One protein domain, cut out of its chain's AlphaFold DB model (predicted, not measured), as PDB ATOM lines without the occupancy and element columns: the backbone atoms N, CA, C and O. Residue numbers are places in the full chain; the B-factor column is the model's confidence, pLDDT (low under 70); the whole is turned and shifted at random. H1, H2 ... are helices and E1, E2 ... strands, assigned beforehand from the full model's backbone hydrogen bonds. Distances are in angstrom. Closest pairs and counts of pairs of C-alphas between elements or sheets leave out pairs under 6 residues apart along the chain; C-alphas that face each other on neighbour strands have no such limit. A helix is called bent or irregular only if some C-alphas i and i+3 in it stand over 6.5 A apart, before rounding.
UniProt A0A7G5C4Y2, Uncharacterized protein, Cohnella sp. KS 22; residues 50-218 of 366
ATOM      1  N   GLN A  50      55.199  33.175  30.881       64.75
ATOM      2  CA  GLN A  50      54.288  33.345  32.020       64.75
ATOM      3  C   GLN A  50      53.869  34.798  32.311       64.75
ATOM      4  O   GLN A  50      52.813  35.036  32.890       64.75
ATOM      5  N   ASP A  51      54.709  35.773  31.960       68.62
ATOM      6  CA  ASP A  51      54.463  37.197  32.191       68.62
ATOM      7  C   ASP A  51      53.743  37.846  30.995       68.62
ATOM      8  O   ASP A  51      53.271  38.977  31.114       68.62
ATOM      9  N   GLU A  52      53.660  37.148  29.856       68.50
ATOM     10  CA  GLU A  52      53.132  37.678  28.595       68.50
ATOM     11  C   GLU A  52      51.669  37.305  28.341       68.50
ATOM     12  O   GLU A  52      50.995  38.038  27.614       68.50
ATOM     13  N   VAL A  53      51.172  36.219  28.945       75.19
ATOM     14  CA  VAL A  53      49.801  35.722  28.748       75.19
ATOM     15  C   VAL A  53      48.947  35.999  29.978       75.19
ATOM     16  O   VAL A  53      49.179  35.443  31.052       75.19
ATOM     17  N   THR A  54      47.944  36.859  29.812       82.50
ATOM     18  CA  THR A  54      47.014  37.254  30.876       82.50
ATOM     19  C   THR A  54      45.594  37.397  30.350       82.50
ATOM     20  O   THR A  54      45.400  37.816  29.209       82.50
ATOM     21  N   VAL A  55      44.607  37.143  31.212       82.31
ATOM     22  CA  VAL A  55      43.211  37.568  31.014       82.31
ATOM     23  C   VAL A  55      42.924  38.676  32.021       82.31
ATOM     24  O   VAL A  55      42.969  38.440  33.228       82.31
ATOM     25  N   GLY A  56      42.700  39.905  31.551       85.19
ATOM     26  CA  GLY A  56      42.727  41.086  32.413       85.19
ATOM     27  C   GLY A  56      44.049  41.187  33.189       85.19
ATOM     28  O   GLY A  56      45.117  41.369  32.610       85.19
ATOM     29  N   THR A  57      43.976  41.063  34.513       88.75
ATOM     30  CA  THR A  57      45.124  41.060  35.441       88.75
ATOM     31  C   THR A  57      45.520  39.663  35.928       88.75
ATOM     32  O   THR A  57      46.475  39.538  36.703       88.75
ATOM     33  N   ILE A  58      44.815  38.624  35.472       92.38
ATOM     34  CA  ILE A  58      44.974  37.246  35.937       92.38
ATOM     35  C   ILE A  58      46.056  36.516  35.154       92.38
ATOM     36  O   ILE A  58      46.139  36.610  33.927       92.38
ATOM     37  N   ARG A  59      46.881  35.777  35.899       91.69
ATOM     38  CA  ARG A  59      48.018  34.986  35.429       91.69
ATOM     39  C   ARG A  59      47.894  33.537  35.880       91.69
ATOM     40  O   ARG A  59      47.214  33.225  36.855       91.69
ATOM     41  N   ILE A  60      48.641  32.660  35.216       89.00
ATOM     42  CA  ILE A  60      48.863  31.297  35.702       89.00
ATOM     43  C   ILE A  60      49.456  31.355  37.120       89.00
ATOM     44  O   ILE A  60      50.406  32.096  37.378       89.00
ATOM     45  N   GLY A  61      48.905  30.558  38.032       88.81
ATOM     46  CA  GLY A  61      49.284  30.503  39.442       88.81
ATOM     47  C   GLY A  61      48.481  31.426  40.362       88.81
ATOM     48  O   GLY A  61      48.594  31.281  41.578       88.81
ATOM     49  N   ASP A  62      47.668  32.341  39.823       94.62
ATOM     50  CA  ASP A  62      46.717  33.108  40.633       94.62
ATOM     51  C   ASP A  62      45.614  32.202  41.200       94.62
ATOM     52  O   ASP A  62      45.304  31.150  40.634       94.62
ATOM     53  N   SER A  63      45.005  32.609  42.319       96.38
ATOM     54  CA  SER A  63      43.856  31.890  42.874       96.38
ATOM     55  C   SER A  63      42.573  32.167  42.093       96.38
ATOM     56  O   SER A  63      42.377  33.254  41.538       96.38
ATOM     57  N   ASP A  64      41.661  31.203  42.109       94.75
ATOM     58  CA  ASP A  64      40.298  31.351  41.610       94.75
ATOM     59  C   ASP A  64      39.535  32.463  42.355       94.75
ATOM     60  O   ASP A  64      38.820  33.238  41.731       94.75
ATOM     61  N   GLU A  65      39.764  32.641  43.659       96.38
ATOM     62  CA  GLU A  65      39.225  33.757  44.444       96.38
ATOM     63  C   GLU A  65      39.650  35.115  43.872       96.38
ATOM     64  O   GLU A  65      38.815  36.009  43.699       96.38
ATOM     65  N   LYS A  66      40.942  35.277  43.547       95.81
ATOM     66  CA  LYS A  66      41.456  36.505  42.928       95.81
ATOM     67  C   LYS A  66      40.811  36.702  41.561       95.81
ATOM     68  O   LYS A  66      40.273  37.780  41.307       95.81
ATOM     69  N   MET A  67      40.806  35.661  40.728       95.69
ATOM     70  CA  MET A  67      40.176  35.663  39.406       95.69
ATOM     71  C   MET A  67      38.710  36.103  39.469       95.69
ATOM     72  O   MET A  67      38.331  37.049  38.783       95.69
ATOM     73  N   LEU A  68      37.902  35.489  40.333       95.00
ATOM     74  CA  LEU A  68      36.488  35.825  40.508       95.00
ATOM     75  C   LEU A  68      36.294  37.244  41.061       95.00
ATOM     76  O   LEU A  68      35.329  37.918  40.704       95.00
ATOM     77  N   SER A  69      37.207  37.727  41.911       96.25
ATOM     78  CA  SER A  69      37.136  39.087  42.458       96.25
ATOM     79  C   SER A  69      37.480  40.175  41.436       96.25
ATOM     80  O   SER A  69      36.868  41.243  41.459       96.25
ATOM     81  N   GLU A  70      38.439  39.915  40.540       95.12
ATOM     82  CA  GLU A  70      38.950  40.899  39.579       95.12
ATOM     83  C   GLU A  70      38.190  40.858  38.247       95.12
ATOM     84  O   GLU A  70      37.887  41.912  37.687       95.12
ATOM     85  N   LEU A  71      37.844  39.663  37.754       93.31
ATOM     86  CA  LEU A  71      37.116  39.477  36.493       93.31
ATOM     87  C   LEU A  71      35.593  39.424  36.681       93.31
ATOM     88  O   LEU A  71      34.841  39.590  35.720       93.31
ATOM     89  N   GLY A  72      35.123  39.217  37.913       94.75
ATOM     90  CA  GLY A  72      33.706  39.092  38.234       94.75
ATOM     91  C   GLY A  72      33.128  37.709  37.919       94.75
ATOM     92  O   GLY A  72      33.828  36.694  37.904       94.75
ATOM     93  N   ILE A  73      31.808  37.675  37.706       94.19
ATOM     94  CA  ILE A  73      31.060  36.435  37.469       94.19
ATOM     95  C   ILE A  73      31.363  35.932  36.046       94.19
ATOM     96  O   ILE A  73      31.162  36.692  35.094       94.19
ATOM     97  N   PRO A  74      31.811  34.675  35.885       93.56
ATOM     98  CA  PRO A  74      32.070  34.092  34.572       93.56
ATOM     99  C   PRO A  74      30.771  33.941  33.762       93.56
ATOM    100  O   PRO A  74      29.687  33.764  34.321       93.56
ATOM    101  N   ILE A  75      30.882  33.986  32.432       94.25
ATOM    102  CA  ILE A  75      29.761  33.756  31.503       94.25
ATOM    103  C   ILE A  75      29.322  32.289  31.566       94.25
ATOM    104  O   ILE A  75      28.132  31.985  31.486       94.25
ATOM    105  N   SER A  76      30.287  31.388  31.731       92.75
ATOM    106  CA  SER A  76      30.073  29.955  31.898       92.75
ATOM    107  C   SER A  76      31.061  29.379  32.909       92.75
ATOM    108  O   SER A  76      32.188  29.854  33.044       92.75
ATOM    109  N   SER A  77      30.641  28.340  33.624       94.12
ATOM    110  CA  SER A  77      31.517  27.558  34.494       94.12
ATOM    111  C   SER A  77      31.119  26.093  34.440       94.12
ATOM    112  O   SER A  77      29.926  25.800  34.538       94.12
ATOM    113  N   ALA A  78      32.089  25.192  34.333       90.69
ATOM    114  CA  ALA A  78      31.831  23.757  34.325       90.69
ATOM    115  C   ALA A  78      32.989  22.988  34.964       90.69
ATOM    116  O   ALA A  78      34.155  23.340  34.762       90.69
ATOM    117  N   LYS A  79      32.675  21.936  35.726       88.38
ATOM    118  CA  LYS A  79      33.699  21.001  36.193       88.38
ATOM    119  C   LYS A  79      34.069  20.077  35.048       88.38
ATOM    120  O   LYS A  79      33.193  19.569  34.354       88.38
ATOM    121  N   LEU A  80      35.360  19.825  34.858       78.75
ATOM    122  CA  LEU A  80      35.803  18.935  33.784       78.75
ATOM    123  C   LEU A  80      35.342  17.488  34.012       78.75
ATOM    124  O   LEU A  80      35.019  16.796  33.051       78.75
ATOM    125  N   SER A  81      35.197  17.081  35.277       78.62
ATOM    126  CA  SER A  81      34.615  15.790  35.661       78.62
ATOM    127  C   SER A  81      33.165  15.609  35.210       78.62
ATOM    128  O   SER A  81      32.722  14.475  35.064       78.62
ATOM    129  N   ASP A  82      32.419  16.699  34.996       79.25
ATOM    130  CA  ASP A  82      31.034  16.622  34.519       79.25
ATOM    131  C   ASP A  82      30.978  16.228  33.032       79.25
ATOM    132  O   ASP A  82      29.954  15.728  32.569       79.25
ATOM    133  N   TYR A  83      32.074  16.435  32.288       72.00
ATOM    134  CA  TYR A  83      32.204  16.016  30.891       72.00
ATOM    135  C   TYR A  83      32.767  14.599  30.765       72.00
ATOM    136  O   TYR A  83      32.231  13.794  30.009       72.00
ATOM    137  N   SER A  84      33.847  14.292  31.487       70.06
ATOM    138  CA  SER A  84      34.423  12.947  31.574       70.06
ATOM    139  C   SER A  84      35.357  12.858  32.776       70.06
ATOM    140  O   SER A  84      36.138  13.778  33.034       70.06
ATOM    141  N   GLU A  85      35.340  11.721  33.475       66.44
ATOM    142  CA  GLU A  85      36.316  11.432  34.530       66.44
ATOM    143  C   GLU A  85      37.754  11.440  33.984       66.44
ATOM    144  O   GLU A  85      38.675  11.777  34.718       66.44
ATOM    145  N   GLU A  86      37.954  11.158  32.695       63.78
ATOM    146  CA  GLU A  86      39.269  11.115  32.037       63.78
ATOM    147  C   GLU A  86      39.896  12.496  31.815       63.78
ATOM    148  O   GLU A  86      41.119  12.615  31.731       63.78
ATOM    149  N   PHE A  87      39.082  13.559  31.798       57.53
ATOM    150  CA  PHE A  87      39.579  14.942  31.787       57.53
ATOM    151  C   PHE A  87      40.130  15.380  33.145       57.53
ATOM    152  O   PHE A  87      40.598  16.510  33.301       57.53
ATOM    153  N   THR A  88      40.079  14.491  34.131       62.28
ATOM    154  CA  THR A  88      40.587  14.722  35.471       62.28
ATOM    155  C   THR A  88      41.523  13.582  35.841       62.28
ATOM    156  O   THR A  88      41.230  12.412  35.622       62.28
ATOM    157  N   ASN A  89      42.654  13.880  36.470       66.62
ATOM    158  CA  ASN A  89      43.472  12.829  37.089       66.62
ATOM    159  C   ASN A  89      42.897  12.462  38.472       66.62
ATOM    160  O   ASN A  89      43.635  12.292  39.442       66.62
ATOM    161  N   GLY A  90      41.563  12.402  38.569       69.69
ATOM    162  CA  GLY A  90      40.824  12.390  39.831       69.69
ATOM    163  C   GLY A  90      40.881  13.718  40.599       69.69
ATOM    164  O   GLY A  90      40.630  13.722  41.803       69.69
ATOM    165  N   ASP A  91      41.245  14.824  39.938       77.38
ATOM    166  CA  ASP A  91      41.327  16.170  40.511       77.38
ATOM    167  C   ASP A  91      40.120  17.054  40.133       77.38
ATOM    168  O   ASP A  91      39.486  16.880  39.095       77.38
ATOM    169  N   ASP A  92      39.777  18.021  40.990       81.00
ATOM    170  CA  ASP A  92      38.604  18.892  40.797       81.00
ATOM    171  C   ASP A  92      38.957  20.080  39.889       81.00
ATOM    172  O   ASP A  92      39.213  21.198  40.349       81.00
ATOM    173  N   ARG A  93      39.054  19.813  38.584       88.94
ATOM    174  CA  ARG A  93      39.336  20.843  37.579       88.94
ATOM    175  C   ARG A  93      38.069  21.579  37.183       88.94
ATOM    176  O   ARG A  93      37.060  20.955  36.858       88.94
ATOM    177  N   THR A  94      38.146  22.904  37.133       91.19
ATOM    178  CA  THR A  94      37.022  23.758  36.726       91.19
ATOM    179  C   THR A  94      37.443  24.707  35.616       91.19
ATOM    180  O   THR A  94      38.474  25.371  35.719       91.19
ATOM    181  N   MET A  95      36.619  24.781  34.575       93.12
ATOM    182  CA  MET A  95      36.728  25.717  33.463       93.12
ATOM    183  C   MET A  95      35.820  26.927  33.703       93.12
ATOM    184  O   MET A  95      34.660  26.762  34.090       93.12
ATOM    185  N   TYR A  96      36.324  28.129  33.424       93.25
ATOM    186  CA  TYR A  96      35.619  29.404  33.543       93.25
ATOM    187  C   TYR A  96      35.720  30.207  32.244       93.25
ATOM    188  O   TYR A  96      36.803  30.652  31.863       93.25
ATOM    189  N   GLY A  97      34.587  30.420  31.576       91.81
ATOM    190  CA  GLY A  97      34.509  31.211  30.350       91.81
ATOM    191  C   GLY A  97      34.248  32.689  30.632       91.81
ATOM    192  O   GLY A  97      33.268  33.046  31.290       91.81
ATOM    193  N   TYR A  98      35.087  33.563  30.082       89.69
ATOM    194  CA  TYR A  98      34.933  35.017  30.101       89.69
ATOM    195  C   TYR A  98      34.930  35.575  28.674       89.69
ATOM    196  O   TYR A  98      35.354  34.924  27.724       89.69
ATOM    197  N   GLN A  99      34.495  36.827  28.508       86.44
ATOM    198  CA  GLN A  99      34.518  37.489  27.195       86.44
ATOM    199  C   GLN A  99      35.942  37.599  26.615       86.44
ATOM    200  O   GLN A  99      36.135  37.691  25.404       86.44
ATOM    201  N   GLU A 100      36.943  37.644  27.491       84.50
ATOM    202  CA  GLU A 100      38.343  37.846  27.127       84.50
ATOM    203  C   GLU A 100      39.114  36.538  26.905       84.50
ATOM    204  O   GLU A 100      40.210  36.581  26.352       84.50
ATOM    205  N   GLY A 101      38.556  35.395  27.302       89.19
ATOM    206  CA  GLY A 101      39.222  34.098  27.237       89.19
ATOM    207  C   GLY A 101      38.641  33.095  28.228       89.19
ATOM    208  O   GLY A 101      37.710  33.407  28.976       89.19
ATOM    209  N   THR A 102      39.224  31.905  28.251       91.69
ATOM    210  CA  THR A 102      38.844  30.819  29.158       91.69
ATOM    211  C   THR A 102      39.978  30.569  30.144       91.69
ATOM    212  O   THR A 102      41.143  30.511  29.759       91.69
ATOM    213  N   LEU A 103      39.654  30.438  31.428       93.25
ATOM    214  CA  LEU A 103      40.616  30.084  32.469       93.25
ATOM    215  C   LEU A 103      40.260  28.729  33.065       93.25
ATOM    216  O   LEU A 103      39.088  28.432  33.287       93.25
ATOM    217  N   TYR A 104      41.275  27.936  33.383       93.00
ATOM    218  CA  TYR A 104      41.099  26.640  34.026       93.00
ATOM    219  C   TYR A 104      41.819  26.634  35.352       93.00
ATOM    220  O   TYR A 104      42.948  27.120  35.474       93.00
ATOM    221  N   THR A 105      41.162  26.047  36.339       93.56
ATOM    222  CA  THR A 105      41.669  25.951  37.700       93.56
ATOM    223  C   THR A 105      41.718  24.505  38.153       93.56
ATOM    224  O   THR A 105      40.930  23.674  37.704       93.56
ATOM    225  N   VAL A 106      42.656  24.216  39.042       91.69
ATOM    226  CA  VAL A 106      42.770  22.949  39.757       91.69
ATOM    227  C   VAL A 106      43.119  23.284  41.197       91.69
ATOM    228  O   VAL A 106      44.003  24.105  41.439       91.69
ATOM    229  N   GLU A 107      42.366  22.731  42.148       91.00
ATOM    230  CA  GLU A 107      42.532  23.037  43.580       91.00
ATOM    231  C   GLU A 107      42.519  24.556  43.880       91.00
ATOM    232  O   GLU A 107      43.258  25.050  44.731       91.00
ATOM    233  N   GLY A 108      41.695  25.315  43.144       92.50
ATOM    234  CA  GLY A 108      41.559  26.769  43.291       92.50
ATOM    235  C   GLY A 108      42.716  27.594  42.714       92.50
ATOM    236  O   GLY A 108      42.816  28.785  42.993       92.50
ATOM    237  N   VAL A 109      43.604  26.997  41.913       93.38
ATOM    238  CA  VAL A 109      44.731  27.694  41.269       93.38
ATOM    239  C   VAL A 109      44.571  27.673  39.756       93.38
ATOM    240  O   VAL A 109      44.385  26.607  39.171       93.38
ATOM    241  N   VAL A 110      44.698  28.834  39.110       93.12
ATOM    242  CA  VAL A 110      44.697  28.965  37.647       93.12
ATOM    243  C   VAL A 110      45.912  28.237  37.075       93.12
ATOM    244  O   VAL A 110      47.051  28.594  37.372       93.12
ATOM    245  N   TYR A 111      45.684  27.233  36.233       90.12
ATOM    246  CA  TYR A 111      46.753  26.455  35.603       90.12
ATOM    247  C   TYR A 111      46.791  26.566  34.083       90.12
ATOM    248  O   TYR A 111      47.815  26.217  33.497       90.12
ATOM    249  N   GLN A 112      45.706  27.018  33.454       91.38
ATOM    250  CA  GLN A 112      45.637  27.223  32.013       91.38
ATOM    251  C   GLN A 112      44.829  28.474  31.676       91.38
ATOM    252  O   GLN A 112      43.859  28.806  32.363       91.38
ATOM    253  N   ILE A 113      45.259  29.156  30.619       90.25
ATOM    254  CA  ILE A 113      44.600  30.315  30.025       90.25
ATOM    255  C   ILE A 113      44.519  30.088  28.515       90.25
ATOM    256  O   ILE A 113      45.565  29.935  27.886       90.25
ATOM    257  N   ASP A 114      43.308  30.143  27.964       89.81
ATOM    258  CA  ASP A 114      43.040  30.118  26.524       89.81
ATOM    259  C   ASP A 114      42.539  31.493  26.061       89.81
ATOM    260  O   ASP A 114      41.657  32.104  26.677       89.81
ATOM    261  N   LEU A 115      43.107  31.992  24.965       85.62
ATOM    262  CA  LEU A 115      42.796  33.281  24.358       85.62
ATOM    263  C   LEU A 115      42.495  33.104  22.870       85.62
ATOM    264  O   LEU A 115      43.277  32.511  22.129       85.62
ATOM    265  N   SER A 116      41.427  33.748  22.398       80.81
ATOM    266  CA  SER A 116      41.227  33.945  20.959       80.81
ATOM    267  C   SER A 116      42.303  34.865  20.377       80.81
ATOM    268  O   SER A 116      42.837  35.724  21.088       80.81
ATOM    269  N   LYS A 117      42.553  34.774  19.062       74.56
ATOM    270  CA  LYS A 117      43.473  35.666  18.327       74.56
ATOM    271  C   LYS A 117      43.324  37.137  18.717       74.56
ATOM    272  O   LYS A 117      44.287  37.779  19.127       74.56
ATOM    273  N   GLN A 118      42.100  37.663  18.649       78.69
ATOM    274  CA  GLN A 118      41.831  39.075  18.928       78.69
ATOM    275  C   GLN A 118      42.246  39.470  20.352       78.69
ATOM    276  O   GLN A 118      42.799  40.553  20.564       78.69
ATOM    277  N   ASN A 119      41.976  38.615  21.340       79.06
ATOM    278  CA  ASN A 119      42.327  38.893  22.729       79.06
ATOM    279  C   ASN A 119      43.830  38.705  22.972       79.06
ATOM    280  O   ASN A 119      44.430  39.529  23.659       79.06
ATOM    281  N   ALA A 120      44.461  37.710  22.349       73.38
ATOM    282  CA  ALA A 120      45.909  37.541  22.396       73.38
ATOM    283  C   ALA A 120      46.638  38.772  21.826       73.38
ATOM    284  O   ALA A 120      47.521  39.326  22.477       73.38
ATOM    285  N   GLU A 121      46.220  39.287  20.673       70.62
ATOM    286  CA  GLU A 121      46.838  40.459  20.039       70.62
ATOM    287  C   GLU A 121      46.674  41.753  20.843       70.62
ATOM    288  O   GLU A 121      47.579  42.588  20.881       70.62
ATOM    289  N   THR A 122      45.503  41.951  21.455       68.81
ATOM    290  CA  THR A 122      45.133  43.252  22.038       68.81
ATOM    291  C   THR A 122      45.292  43.329  23.551       68.81
ATOM    292  O   THR A 122      45.423  44.433  24.084       68.81
ATOM    293  N   LYS A 123      45.272  42.189  24.253       64.94
ATOM    294  CA  LYS A 123      45.220  42.127  25.726       64.94
ATOM    295  C   LYS A 123      46.389  41.388  26.357       64.94
ATOM    296  O   LYS A 123      46.537  41.427  27.575       64.94
ATOM    297  N   SER A 124      47.232  40.762  25.546       62.41
ATOM    298  CA  SER A 124      48.424  40.070  26.012       62.41
ATOM    299  C   SER A 124      49.664  40.623  25.305       62.41
ATOM    300  O   SER A 124      49.568  41.277  24.264       62.41
ATOM    301  N   GLY A 125      50.855  40.369  25.846       61.22
ATOM    302  CA  GLY A 125      52.119  40.733  25.192       61.22
ATOM    303  C   GLY A 125      52.381  39.957  23.891       61.22
ATOM    304  O   GLY A 125      53.477  40.044  23.335       61.22
ATOM    305  N   LEU A 126      51.399  39.183  23.412       63.88
ATOM    306  CA  LEU A 126      51.542  38.215  22.339       63.88
ATOM    307  C   LEU A 126      51.399  38.790  20.925       63.88
ATOM    308  O   LEU A 126      51.444  38.031  19.966       63.88
ATOM    309  N   ALA A 127      51.350  40.113  20.747       60.12
ATOM    310  CA  ALA A 127      51.380  40.754  19.422       60.12
ATOM    311  C   ALA A 127      52.637  40.415  18.578       60.12
ATOM    312  O   ALA A 127      52.727  40.775  17.407       60.12
ATOM    313  N   LYS A 128      53.640  39.748  19.165       63.16
ATOM    314  CA  LYS A 128      54.798  39.181  18.453       63.16
ATOM    315  C   LYS A 128      54.542  37.778  17.865       63.16
ATOM    316  O   LYS A 128      55.415  37.267  17.169       63.16
ATOM    317  N   TRP A 129      53.380  37.180  18.130       61.16
ATOM    318  CA  TRP A 129      52.961  35.832  17.712       61.16
ATOM    319  C   TRP A 129      51.687  35.832  16.844       61.16
ATOM    320  O   TRP A 129      51.177  34.771  16.511       61.16
ATOM    321  N   ASP A 130      51.183  37.016  16.493       59.09
ATOM    322  CA  ASP A 130      49.925  37.289  15.772       59.09
ATOM    323  C   ASP A 130      49.889  36.780  14.319       59.09
ATOM    324  O   ASP A 130      48.823  36.612  13.730       59.09
ATOM    325  N   ASP A 131      51.058  36.500  13.745       63.88
ATOM    326  CA  ASP A 131      51.214  35.893  12.426       63.88
ATOM    327  C   ASP A 131      52.203  34.725  12.518       63.88
ATOM    328  O   ASP A 131      53.271  34.830  13.144       63.88
ATOM    329  N   ARG A 132      51.867  33.622  11.837       61.00
ATOM    330  CA  ARG A 132      52.729  32.457  11.635       61.00
ATOM    331  C   ARG A 132      54.135  32.877  11.220       61.00
ATOM    332  O   ARG A 132      55.086  32.340  11.772       61.00
ATOM    333  N   ALA A 133      54.309  33.868  10.343       63.19
ATOM    334  CA  ALA A 133      55.633  34.351   9.937       63.19
ATOM    335  C   ALA A 133      56.473  34.912  11.104       63.19
ATOM    336  O   ALA A 133      57.691  34.726  11.143       63.19
ATOM    337  N   LYS A 134      55.847  35.576  12.082       66.00
ATOM    338  CA  LYS A 134      56.538  36.136  13.254       66.00
ATOM    339  C   LYS A 134      56.820  35.071  14.312       66.00
ATOM    340  O   LYS A 134      57.937  35.024  14.832       66.00
ATOM    341  N   ALA A 135      55.865  34.168  14.552       63.31
ATOM    342  CA  ALA A 135      56.089  32.982  15.378       63.31
ATOM    343  C   ALA A 135      57.234  32.121  14.808       63.31
ATOM    344  O   ALA A 135      58.135  31.697  15.533       63.31
ATOM    345  N   LEU A 136      57.262  31.954  13.483       62.28
ATOM    346  CA  LEU A 136      58.332  31.301  12.734       62.28
ATOM    347  C   LEU A 136      59.670  32.027  12.855       62.28
ATOM    348  O   LEU A 136      60.690  31.367  13.009       62.28
ATOM    349  N   ALA A 137      59.697  33.360  12.800       65.31
ATOM    350  CA  ALA A 137      60.936  34.130  12.906       65.31
ATOM    351  C   ALA A 137      61.627  33.936  14.269       65.31
ATOM    352  O   ALA A 137      62.853  33.787  14.317       65.31
ATOM    353  N   LEU A 138      60.848  33.852  15.356       63.81
ATOM    354  CA  LEU A 138      61.343  33.525  16.702       63.81
ATOM    355  C   LEU A 138      61.966  32.119  16.763       63.81
ATOM    356  O   LEU A 138      62.924  31.894  17.501       63.81
ATOM    357  N   TYR A 139      61.494  31.205  15.914       58.56
ATOM    358  CA  TYR A 139      61.948  29.818  15.822       58.56
ATOM    359  C   TYR A 139      62.583  29.475  14.472       58.56
ATOM    360  O   TYR A 139      62.546  28.318  14.062       58.56
ATOM    361  N   SER A 140      63.212  30.449  13.801       53.50
ATOM    362  CA  SER A 140      63.690  30.368  12.401       53.50
ATOM    363  C   SER A 140      64.533  29.130  12.059       53.50
ATOM    364  O   SER A 140      64.606  28.708  10.908       53.50
ATOM    365  N   LYS A 141      65.109  28.464  13.063       52.69
ATOM    366  CA  LYS A 141      65.756  27.151  12.941       52.69
ATOM    367  C   LYS A 141      64.810  26.007  12.500       52.69
ATOM    368  O   LYS A 141      65.304  24.963  12.079       52.69
ATOM    369  N   TYR A 142      63.488  26.184  12.562       52.81
ATOM    370  CA  TYR A 142      62.465  25.151  12.322       52.81
ATOM    371  C   TYR A 142      61.443  25.522  11.235       52.81
ATOM    372  O   TYR A 142      60.395  24.887  11.127       52.81
ATOM    373  N   GLU A 143      61.763  26.510  10.396       54.12
ATOM    374  CA  GLU A 143      60.873  27.085   9.376       54.12
ATOM    375  C   GLU A 143      60.205  26.038   8.470       54.12
ATOM    376  O   GLU A 143      59.007  26.101   8.210       54.12
ATOM    377  N   LYS A 144      60.956  25.005   8.063       50.84
ATOM    378  CA  LYS A 144      60.435  23.914   7.221       50.84
ATOM    379  C   LYS A 144      59.462  22.982   7.931       50.84
ATOM    380  O   LYS A 144      58.670  22.334   7.259       50.84
ATOM    381  N   ALA A 145      59.570  22.861   9.249       48.66
ATOM    382  CA  ALA A 145      58.709  21.968  10.001       48.66
ATOM    383  C   ALA A 145      57.382  22.657  10.325       48.66
ATOM    384  O   ALA A 145      56.340  22.074  10.094       48.66
ATOM    385  N   VAL A 146      57.408  23.924  10.740       53.59
ATOM    386  CA  VAL A 146      56.211  24.676  11.158       53.59
ATOM    387  C   VAL A 146      55.337  25.150   9.980       53.59
ATOM    388  O   VAL A 146      54.151  25.405  10.169       53.59
ATOM    389  N   ALA A 147      55.868  25.223   8.752       56.88
ATOM    390  CA  ALA A 147      55.142  25.739   7.582       56.88
ATOM    391  C   ALA A 147      53.821  25.008   7.252       56.88
ATOM    392  O   ALA A 147      52.924  25.629   6.683       56.88
ATOM    393  N   ASN A 148      53.684  23.735   7.638       58.97
ATOM    394  CA  ASN A 148      52.539  22.885   7.288       58.97
ATOM    395  C   ASN A 148      51.701  22.446   8.502       58.97
ATOM    396  O   ASN A 148      50.937  21.493   8.395       58.97
ATOM    397  N   LEU A 149      51.878  23.079   9.666       62.06
ATOM    398  CA  LEU A 149      51.337  22.557  10.924       62.06
ATOM    399  C   LEU A 149      50.164  23.398  11.415       62.06
ATOM    400  O   LEU A 149      50.239  24.626  11.468       62.06
ATOM    401  N   HIS A 150      49.076  22.716  11.769       68.56
ATOM    402  CA  HIS A 150      47.869  23.330  12.324       68.56
ATOM    403  C   HIS A 150      48.081  23.797  13.759       68.56
ATOM    404  O   HIS A 150      47.341  24.638  14.245       68.56
ATOM    405  N   GLN A 151      49.118  23.296  14.429       70.81
ATOM    406  CA  GLN A 151      49.389  23.639  15.812       70.81
ATOM    407  C   GLN A 151      50.894  23.696  16.083       70.81
ATOM    408  O   GLN A 151      51.659  22.831  15.648       70.81
ATOM    409  N   LEU A 152      51.320  24.715  16.825       70.56
ATOM    410  CA  LEU A 152      52.665  24.878  17.365       70.56
ATOM    411  C   LEU A 152      52.603  24.766  18.882       70.56
ATOM    412  O   LEU A 152      51.934  25.553  19.535       70.56
ATOM    413  N   GLN A 153      53.349  23.823  19.439       73.81
ATOM    414  CA  GLN A 153      53.476  23.638  20.875       73.81
ATOM    415  C   GLN A 153      54.916  23.909  21.314       73.81
ATOM    416  O   GLN A 153      55.869  23.365  20.752       73.81
ATOM    417  N   ILE A 154      55.080  24.745  22.329       71.88
ATOM    418  CA  ILE A 154      56.361  25.206  22.857       71.88
ATOM    419  C   ILE A 154      56.405  24.885  24.343       71.88
ATOM    420  O   ILE A 154      55.537  25.315  25.092       71.88
ATOM    421  N   LEU A 155      57.442  24.180  24.789       70.75
ATOM    422  CA  LEU A 155      57.764  24.105  26.211       70.75
ATOM    423  C   LEU A 155      58.947  25.010  26.534       70.75
ATOM    424  O   LEU A 155      60.067  24.773  26.062       70.75
ATOM    425  N   GLU A 156      58.717  25.961  27.430       69.38
ATOM    426  CA  GLU A 156      59.758  26.821  27.976       69.38
ATOM    427  C   GLU A 156      59.444  27.193  29.430       69.38
ATOM    428  O   GLU A 156      58.303  27.471  29.787       69.38
ATOM    429  N   ASP A 157      60.468  27.143  30.284       73.12
ATOM    430  CA  ASP A 157      60.427  27.565  31.689       73.12
ATOM    431  C   ASP A 157      59.307  26.926  32.536       73.12
ATOM    432  O   ASP A 157      58.768  27.540  33.452       73.12
ATOM    433  N   GLY A 158      58.961  25.666  32.245       72.56
ATOM    434  CA  GLY A 158      57.897  24.942  32.947       72.56
ATOM    435  C   GLY A 158      56.482  25.255  32.450       72.56
ATOM    436  O   GLY A 158      55.522  24.770  33.042       72.56
ATOM    437  N   TYR A 159      56.344  26.001  31.353       75.31
ATOM    438  CA  TYR A 159      55.065  26.325  30.729       75.31
ATOM    439  C   TYR A 159      54.970  25.770  29.316       75.31
ATOM    440  O   TYR A 159      55.925  25.814  28.539       75.31
ATOM    441  N   PHE A 160      53.788  25.267  28.987       77.44
ATOM    442  CA  PHE A 160      53.428  24.809  27.661       77.44
ATOM    443  C   PHE A 160      52.605  25.889  26.969       77.44
ATOM    444  O   PHE A 160      51.533  26.250  27.445       77.44
ATOM    445  N   PHE A 161      53.120  26.418  25.871       78.25
ATOM    446  CA  PHE A 161      52.458  27.420  25.054       78.25
ATOM    447  C   PHE A 161      52.026  26.791  23.735       78.25
ATOM    448  O   PHE A 161      52.847  26.209  23.026       78.25
ATOM    449  N   ILE A 162      50.741  26.876  23.428       80.56
ATOM    450  CA  ILE A 162      50.121  26.308  22.236       80.56
ATOM    451  C   ILE A 162      49.620  27.461  21.380       80.56
ATOM    452  O   ILE A 162      48.999  28.390  21.890       80.56
ATOM    453  N   VAL A 163      49.904  27.395  20.086       77.25
ATOM    454  CA  VAL A 163      49.359  28.291  19.070       77.25
ATOM    455  C   VAL A 163      48.673  27.434  18.026       77.25
ATOM    456  O   VAL A 163      49.322  26.591  17.403       77.25
ATOM    457  N   GLU A 164      47.382  27.646  17.834       78.69
ATOM    458  CA  GLU A 164      46.617  26.999  16.775       78.69
ATOM    459  C   GLU A 164      46.577  27.895  15.546       78.69
ATOM    460  O   GLU A 164      46.534  29.119  15.664       78.69
ATOM    461  N   PHE A 165      46.628  27.288  14.364       73.12
ATOM    462  CA  PHE A 165      46.615  27.987  13.091       73.12
ATOM    463  C   PHE A 165      45.453  27.522  12.220       73.12
ATOM    464  O   PHE A 165      45.371  26.349  11.846       73.12
ATOM    465  N   GLU A 166      44.647  28.479  11.778       76.44
ATOM    466  CA  GLU A 166      43.571  28.286  10.810       76.44
ATOM    467  C   GLU A 166      43.853  29.154   9.577       76.44
ATOM    468  O   GLU A 166      44.133  30.347   9.681       76.44
ATOM    469  N   GLY A 167      43.885  28.550   8.382       74.38
ATOM    470  CA  GLY A 167      44.185  29.283   7.142       74.38
ATOM    471  C   GLY A 167      45.584  29.925   7.080       74.38
ATOM    472  O   GLY A 167      45.828  30.776   6.230       74.38
ATOM    473  N   GLY A 168      46.508  29.521   7.960       67.56
ATOM    474  CA  GLY A 168      47.859  30.086   8.064       67.56
ATOM    475  C   GLY A 168      48.010  31.203   9.100       67.56
ATOM    476  O   GLY A 168      49.141  31.573   9.406       67.56
ATOM    477  N   ASP A 169      46.909  31.665   9.685       69.38
ATOM    478  CA  ASP A 169      46.878  32.668  10.744       69.38
ATOM    479  C   ASP A 169      46.707  32.008  12.110       69.38
ATOM    480  O   ASP A 169      46.021  30.996  12.219       69.38
ATOM    481  N   ALA A 170      47.291  32.585  13.163       72.00
ATOM    482  CA  ALA A 170      47.042  32.101  14.517       72.00
ATOM    483  C   ALA A 170      45.572  32.354  14.896       72.00
ATOM    484  O   ALA A 170      45.123  33.497  14.830       72.00
ATOM    485  N   SER A 171      44.826  31.317  15.262       77.31
ATOM    486  CA  SER A 171      43.408  31.389  15.643       77.31
ATOM    487  C   SER A 171      43.228  31.411  17.162       77.31
ATOM    488  O   SER A 171      42.423  32.191  17.683       77.31
ATOM    489  N   GLU A 172      44.031  30.620  17.873       81.19
ATOM    490  CA  GLU A 172      43.939  30.424  19.317       81.19
ATOM    491  C   GLU A 172      45.320  30.294  19.967       81.19
ATOM    492  O   GLU A 172      46.294  29.849  19.354       81.19
ATOM    493  N   PHE A 173      45.394  30.729  21.223       83.44
ATOM    494  CA  PHE A 173      46.590  30.694  22.047       83.44
ATOM    495  C   PHE A 173      46.264  30.107  23.416       83.44
ATOM    496  O   PHE A 173      45.432  30.663  24.133       83.44
ATOM    497  N   SER A 174      46.990  29.070  23.823       82.62
ATOM    498  CA  SER A 174      46.873  28.488  25.164       82.62
ATOM    499  C   SER A 174      48.199  28.553  25.901       82.62
ATOM    500  O   SER A 174      49.249  28.230  25.349       82.62
ATOM    501  N   LEU A 175      48.168  28.924  27.179       83.62
ATOM    502  CA  LEU A 175      49.299  28.784  28.092       83.62
ATOM    503  C   LEU A 175      48.905  27.864  29.243       83.62
ATOM    504  O   LEU A 175      47.898  28.104  29.899       83.62
ATOM    505  N   ILE A 176      49.719  26.845  29.514       83.25
ATOM    506  CA  ILE A 176      49.461  25.804  30.514       83.25
ATOM    507  C   ILE A 176      50.689  25.659  31.420       83.25
ATOM    508  O   ILE A 176      51.809  25.526  30.930       83.25
ATOM    509  N   ASP A 177      50.511  25.629  32.740       80.88
ATOM    510  CA  ASP A 177      51.570  25.207  33.669       80.88
ATOM    511  C   ASP A 177      51.816  23.698  33.512       80.88
ATOM    512  O   ASP A 177      50.938  22.868  33.775       80.88
ATOM    513  N   ALA A 178      53.028  23.324  33.097       77.12
ATOM    514  CA  ALA A 178      53.359  21.943  32.771       77.12
ATOM    515  C   ALA A 178      53.221  20.992  33.970       77.12
ATOM    516  O   ALA A 178      53.052  19.788  33.767       77.12
ATOM    517  N   LYS A 179      53.258  21.493  35.216       77.75
ATOM    518  CA  LYS A 179      53.106  20.644  36.411       77.75
ATOM    519  C   LYS A 179      51.677  20.129  36.598       77.75
ATOM    520  O   LYS A 179      51.499  19.069  37.192       77.75
ATOM    521  N   TYR A 180      50.684  20.857  36.084       71.75
ATOM    522  CA  TYR A 180      49.263  20.509  36.177       71.75
ATOM    523  C   TYR A 180      48.752  19.777  34.934       71.75
ATOM    524  O   TYR A 180      47.565  19.462  34.829       71.75
ATOM    525  N   ARG A 181      49.640  19.473  33.988       71.44
ATOM    526  CA  ARG A 181      49.313  18.673  32.816       71.44
ATOM    527  C   ARG A 181      48.995  17.238  33.230       71.44
ATOM    528  O   ARG A 181      49.706  16.631  34.034       71.44
ATOM    529  N   ILE A 182      47.932  16.694  32.649       59.59
ATOM    530  CA  ILE A 182      47.572  15.286  32.799       59.59
ATOM    531  C   ILE A 182      48.694  14.457  32.167       59.59
ATOM    532  O   ILE A 182      48.956  14.554  30.967       59.59
ATOM    533  N   LYS A 183      49.419  13.707  33.003       53.31
ATOM    534  CA  LYS A 183      50.449  12.769  32.551       53.31
ATOM    535  C   LYS A 183      49.776  11.471  32.092       53.31
ATOM    536  O   LYS A 183      48.975  10.936  32.857       53.31
ATOM    537  N   PRO A 184      50.093  10.946  30.906       45.34
ATOM    538  CA  PRO A 184      49.503   9.709  30.402       45.34
ATOM    539  C   PRO A 184      49.983   8.489  31.181       45.34
ATOM    540  O   PRO A 184      51.009   8.522  31.858       45.34
ATOM    541  N   LYS A 185      49.226   7.391  31.073       39.31
ATOM    542  CA  LYS A 185      49.490   6.137  31.800       39.31
ATOM    543  C   LYS A 185      50.677   5.331  31.246       39.31
ATOM    544  O   LYS A 185      51.178   4.460  31.953       39.31
ATOM    545  N   LEU A 186      51.109   5.577  30.006       39.00
ATOM    546  CA  LEU A 186      52.212   4.846  29.372       39.00
ATOM    547  C   LEU A 186      53.573   5.483  29.682       39.00
ATOM    548  O   LEU A 186      53.749   6.689  29.546       39.00
ATOM    549  N   ASP A 187      54.546   4.641  30.045       43.03
ATOM    550  CA  ASP A 187      55.946   5.010  30.294       43.03
ATOM    551  C   ASP A 187      56.680   5.340  28.978       43.03
ATOM    552  O   ASP A 187      57.539   4.602  28.495       43.03
ATOM    553  N   ALA A 188      56.311   6.461  28.361       38.84
ATOM    554  CA  ALA A 188      56.936   6.997  27.152       38.84
ATOM    555  C   ALA A 188      58.289   7.700  27.436       38.84
ATOM    556  O   ALA A 188      58.937   8.235  26.531       38.84
ATOM    557  N   PHE A 189      58.771   7.649  28.684       35.81
ATOM    558  CA  PHE A 189      60.012   8.289  29.127       35.81
ATOM    559  C   PHE A 189      61.282   7.616  28.586       35.81
ATOM    560  O   PHE A 189      62.323   8.269  28.503       35.81
ATOM    561  N   GLY A 190      61.209   6.352  28.152       42.97
ATOM    562  CA  GLY A 190      62.348   5.631  27.569       42.97
ATOM    563  C   GLY A 190      62.841   6.183  26.223       42.97
ATOM    564  O   GLY A 190      64.001   5.979  25.868       42.97
ATOM    565  N   GLU A 191      62.000   6.912  25.479       41.59
ATOM    566  CA  GLU A 191      62.339   7.430  24.143       41.59
ATOM    567  C   GLU A 191      62.675   8.925  24.114       41.59
ATOM    568  O   GLU A 191      63.279   9.405  23.151       41.59
ATOM    569  N   ALA A 192      62.340   9.655  25.180       39.59
ATOM    570  CA  ALA A 192      62.491  11.100  25.272       39.59
ATOM    571  C   ALA A 192      63.936  11.544  24.970       39.59
ATOM    572  O   ALA A 192      64.162  12.348  24.070       39.59
ATOM    573  N   GLU A 193      64.944  10.964  25.627       43.38
ATOM    574  CA  GLU A 193      66.348  11.401  25.521       43.38
ATOM    575  C   GLU A 193      66.919  11.370  24.086       43.38
ATOM    576  O   GLU A 193      67.779  12.180  23.734       43.38
ATOM    577  N   LYS A 194      66.380  10.505  23.218       49.19
ATOM    578  CA  LYS A 194      66.818  10.332  21.825       49.19
ATOM    579  C   LYS A 194      66.473  11.519  20.915       49.19
ATOM    580  O   LYS A 194      67.156  11.718  19.912       49.19
ATOM    581  N   TYR A 195      65.443  12.304  21.239       49.59
ATOM    582  CA  TYR A 195      64.865  13.294  20.317       49.59
ATOM    583  C   TYR A 195      65.049  14.757  20.751       49.59
ATOM    584  O   TYR A 195      64.446  15.664  20.172       49.59
ATOM    585  N   ARG A 196      65.914  15.032  21.739       46.97
ATOM    586  CA  ARG A 196      66.159  16.396  22.243       46.97
ATOM    587  C   ARG A 196      66.534  17.360  21.115       46.97
ATOM    588  O   ARG A 196      67.471  17.103  20.363       46.97
ATOM    589  N   GLY A 197      65.846  18.501  21.033       46.47
ATOM    590  CA  GLY A 197      66.139  19.541  20.040       46.47
ATOM    591  C   GLY A 197      65.855  19.139  18.589       46.47
ATOM    592  O   GLY A 197      66.315  19.824  17.673       46.47
ATOM    593  N   THR A 198      65.122  18.042  18.378       47.62
ATOM    594  CA  THR A 198      64.696  17.575  17.059       47.62
ATOM    595  C   THR A 198      63.226  17.917  16.853       47.62
ATOM    596  O   THR A 198      62.403  17.706  17.737       47.62
ATOM    597  N   ALA A 199      62.908  18.452  15.678       43.62
ATOM    598  CA  ALA A 199      61.539  18.594  15.206       43.62
ATOM    599  C   ALA A 199      60.879  17.210  15.124       43.62
ATOM    600  O   ALA A 199      61.362  16.350  14.388       43.62
ATOM    601  N   LEU A 200      59.787  17.004  15.858       48.59
ATOM    602  CA  LEU A 200      58.980  15.795  15.752       48.59
ATOM    603  C   LEU A 200      57.724  16.108  14.948       48.59
ATOM    604  O   LEU A 200      56.989  17.031  15.286       48.59
ATOM    605  N   HIS A 201      57.514  15.334  13.887       43.25
ATOM    606  CA  HIS A 201      56.238  15.261  13.195       43.25
ATOM    607  C   HIS A 201      55.487  14.081  13.800       43.25
ATOM    608  O   HIS A 201      55.885  12.931  13.606       43.25
ATOM    609  N   VAL A 202      54.467  14.369  14.598       47.81
ATOM    610  CA  VAL A 202      53.584  13.358  15.183       47.81
ATOM    611  C   VAL A 202      52.179  13.627  14.668       47.81
ATOM    612  O   VAL A 202      51.727  14.772  14.710       47.81
ATOM    613  N   ASN A 203      51.511  12.590  14.159       39.16
ATOM    614  CA  ASN A 203      50.072  12.660  13.908       39.16
ATOM    615  C   ASN A 203      49.385  12.954  15.247       39.16
ATOM    616  O   ASN A 203      49.839  12.433  16.267       39.16
ATOM    617  N   GLY A 204      48.388  13.841  15.223       35.94
ATOM    618  CA  GLY A 204      47.794  14.562  16.351       35.94
ATOM    619  C   GLY A 204      47.618  13.780  17.649       35.94
ATOM    620  O   GLY A 204      46.524  13.374  18.012       35.94
ATOM    621  N   PHE A 205      48.689  13.644  18.428       36.16
ATOM    622  CA  PHE A 205      48.583  13.249  19.823       36.16
ATOM    623  C   PHE A 205      48.093  14.467  20.601       36.16
ATOM    624  O   PHE A 205      48.870  15.384  20.880       36.16
ATOM    625  N   GLY A 206      46.805  14.479  20.939       40.31
ATOM    626  CA  GLY A 206      46.242  15.426  21.895       40.31
ATOM    627  C   GLY A 206      45.315  16.514  21.382       40.31
ATOM    628  O   GLY A 206      44.854  17.304  22.201       40.31
ATOM    629  N   SER A 207      45.026  16.539  20.087       35.34
ATOM    630  CA  SER A 207      43.820  17.171  19.556       35.34
ATOM    631  C   SER A 207      42.902  16.067  19.067       35.34
ATOM    632  O   SER A 207      43.374  15.083  18.509       35.34
ATOM    633  N   CYS A 208      41.603  16.234  19.247       37.69
ATOM    634  CA  CYS A 208      40.582  15.278  18.836       37.69
ATOM    635  C   CYS A 208      40.355  15.213  17.310       37.69
ATOM    636  O   CYS A 208      39.225  15.114  16.851       37.69
ATOM    637  N   GLY A 209      41.430  15.283  16.525       41.47
ATOM    638  CA  GLY A 209      41.437  15.216  15.068       41.47
ATOM    639  C   GLY A 209      42.858  15.026  14.535       41.47
ATOM    640  O   GLY A 209      43.830  15.254  15.266       41.47
ATOM    641  N   ASP A 210      42.966  14.643  13.260       44.50
ATOM    642  CA  ASP A 210      44.204  14.391  12.501       44.50
ATOM    643  C   ASP A 210      45.037  15.663  12.237       44.50
ATOM    644  O   ASP A 210      45.501  15.943  11.130       44.50
ATOM    645  N   LEU A 211      45.253  16.482  13.264       42.66
ATOM    646  CA  LEU A 211      46.058  17.683  13.144       42.66
ATOM    647  C   LEU A 211      47.538  17.305  13.095       42.66
ATOM    648  O   LEU A 211      48.072  16.605  13.958       42.66
ATOM    649  N   ASN A 212      48.236  17.829  12.092       41.75
ATOM    650  CA  ASN A 212      49.691  17.806  12.078       41.75
ATOM    651  C   ASN A 212      50.205  18.821  13.118       41.75
ATOM    652  O   ASN A 212      50.019  20.034  12.956       41.75
ATOM    653  N   VAL A 213      50.858  18.332  14.180       46.78
ATOM    654  CA  VAL A 213      51.337  19.147  15.314       46.78
ATOM    655  C   VAL A 213      52.859  19.311  15.280       46.78
ATOM    656  O   VAL A 213      53.601  18.339  15.127       46.78
ATOM    657  N   PHE A 214      53.343  20.541  15.498       38.22
ATOM    658  CA  PHE A 214      54.756  20.818  15.766       38.22
ATOM    659  C   PHE A 214      55.030  20.877  17.256       38.22
ATOM    660  O   PHE A 214      54.349  21.609  17.972       38.22
ATOM    661  N   ARG A 215      56.108  20.237  17.714       51.91
ATOM    662  CA  ARG A 215      56.593  20.410  19.089       51.91
ATOM    663  C   ARG A 215      58.014  20.953  19.109       51.91
ATOM    664  O   ARG A 215      58.946  20.292  18.652       51.91
ATOM    665  N   TYR A 216      58.184  22.142  19.688       43.19
ATOM    666  CA  TYR A 216      59.481  22.689  20.064       43.19
ATOM    667  C   TYR A 216      59.709  22.533  21.566       43.19
ATOM    668  O   TYR A 216      58.930  22.988  22.401       43.19
ATOM    669  N   VAL A 217      60.807  21.872  21.910       49.38
ATOM    670  CA  VAL A 217      61.049  21.385  23.262       49.38
ATOM    671  C   VAL A 217      62.459  21.803  23.685       49.38
ATOM    672  O   VAL A 217      63.449  21.181  23.288       49.38
ATOM    673  N   LYS A 218      62.567  22.895  24.462       37.66
ATOM    674  CA  LYS A 218      63.844  23.393  25.023       37.66
ATOM    675  C   LYS A 218      64.402  22.418  26.079       37.66
ATOM    676  O   LYS A 218      65.614  22.194  26.155       37.66
TER     677      LYS A 218
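What this domain is: This is residues 50 to 218 of the 366 residues of an uncharacterized protein of Cohnella sp. KS 22 (UniProt A0A7G5C4Y2). One long, twisted wall of nine strands runs from E1 at one edge to E8 at the other, and four short helices, H2 to H5, follow one another along it, H2 and H4 over the same face. H1 sits beside the wall near the turn between E3 and E4, while a long link leads from E7 to H6, where residues 185 to 194 stick out. The printed part has 169 residues, with six named helices and nine named strands in the order H1 E1 E2 E3 E4 H2 H3 H4 H5 E5 E6 E7 H6 E8 E9. The sheet is mixed, in the order E1 E2 E3 E4 E7 E6 E5 E9 E8, and the class is mixed, helices and strands. The whole is compact, with a radius of gyration of the C-alphas of 16.3 A and spans of 44 by 39 by 28 A.

Where its parts are: After residues 50 to 63, which hold no named element, H1 takes residues 64 to 71 and is 10.1 A long, from C-alpha 64 at (40.298, 31.351, 41.610). E1 is residues 76 to 79, E2 is 93 to 98 with 16.6 A, E3 is 101 to 106 with 17.1 A, and E4 is 109 to 116 with 21.5 A. Then come H2, residues 117 to 123, H3, 125 to 128, H4, 132 to 138, and H5, 140 to 146. E5 is residues 151 to 156 with 16.3 A, E6 is 159 to 166 with 23.1 A, and E7, the longest strand, is 169 to 177 with 24.6 A, from C-alpha 169 at (46.878, 32.668, 10.744). H6 is residues 189 to 195, E8 is 200 to 203, and E9 is 212 to 217 with 16.3 A, ending at C-alpha 217, (61.049, 21.385, 23.262). H3, H5 and H6 are irregular: C-alphas 125 and 128 are 7.4 A apart, 141 and 144 are 8.5 A apart, and 190 and 193 are 7.3 A apart.

How they stand to each other: E1 E2 E3 E4 and E5 E6 E7 are meanders, each strand the antiparallel neighbour of the one before; N 78 and O 95 are 3.0 A apart, N 96 and O 103 2.8 A, N 102 and O 114 2.9 A, N 154 and O 161 2.8 A, and N 162 and O 174 2.8 A. E4 and E7 are antiparallel neighbours at 177 degrees, with N 113 and O 175 at 2.9 A. E5 and E9 are parallel at 12 degrees, with N 153 and O 214 at 2.8 A. E9 and E8 meet only at a point, where C-alphas 212 and 203 face each other at 5.5 A. H1 is on the sheet at a height of 8.3 A, over none of its strands, but only just, as 2 of its C-alphas fall on E4; its closest C-alpha pair with E4 is Asp 64 and Val 109, 5.8 A. H2 is on the sheet at a height of 6.1 A, over none of its strands, and its closest C-alpha pair with E7 is Lys 117 and Ser 171, 5.0 A. H4 is on the same face, only just over E6, with 3 of its C-alphas on that strand, and stands up from the sheet at 46 degrees. H5 only grazes the sheet with residues 142 to 146. H2 and H3 touch only at the corner, and only just, with 3 pairs of C-alphas within 8 A. H4 and H5 touch only at the corner, opposite ways at a shallow tilt of 35.0 degrees, only just short of steep; their closest C-alphas, those of Leu 136 and Glu 143, are 6.0 A apart. H3 and H6 are not on the sheet. Every O i to N i+4 pair is within hydrogen-bond range in H1, H2 and H4; H5 has 1 of 3, with 1 of 4 O i to N i+3 pairs, H6 has 0 of 3, with 2 of 4, and H3 is too short for an i+4 pair.

The domain as a whole: The two C-alphas farthest apart, those of Ile 73 and Lys 194, are 47.0 A apart. The printed part has no cut. The links E1 to E2 and E7 to H6 are long. Residues 185 to 194, of which 189 to 194 belong to H6, stand free. The mean pLDDT of the printed part is 70.0, and 78 residues are under 70, among them residues 122 to 150 and 182 to 218.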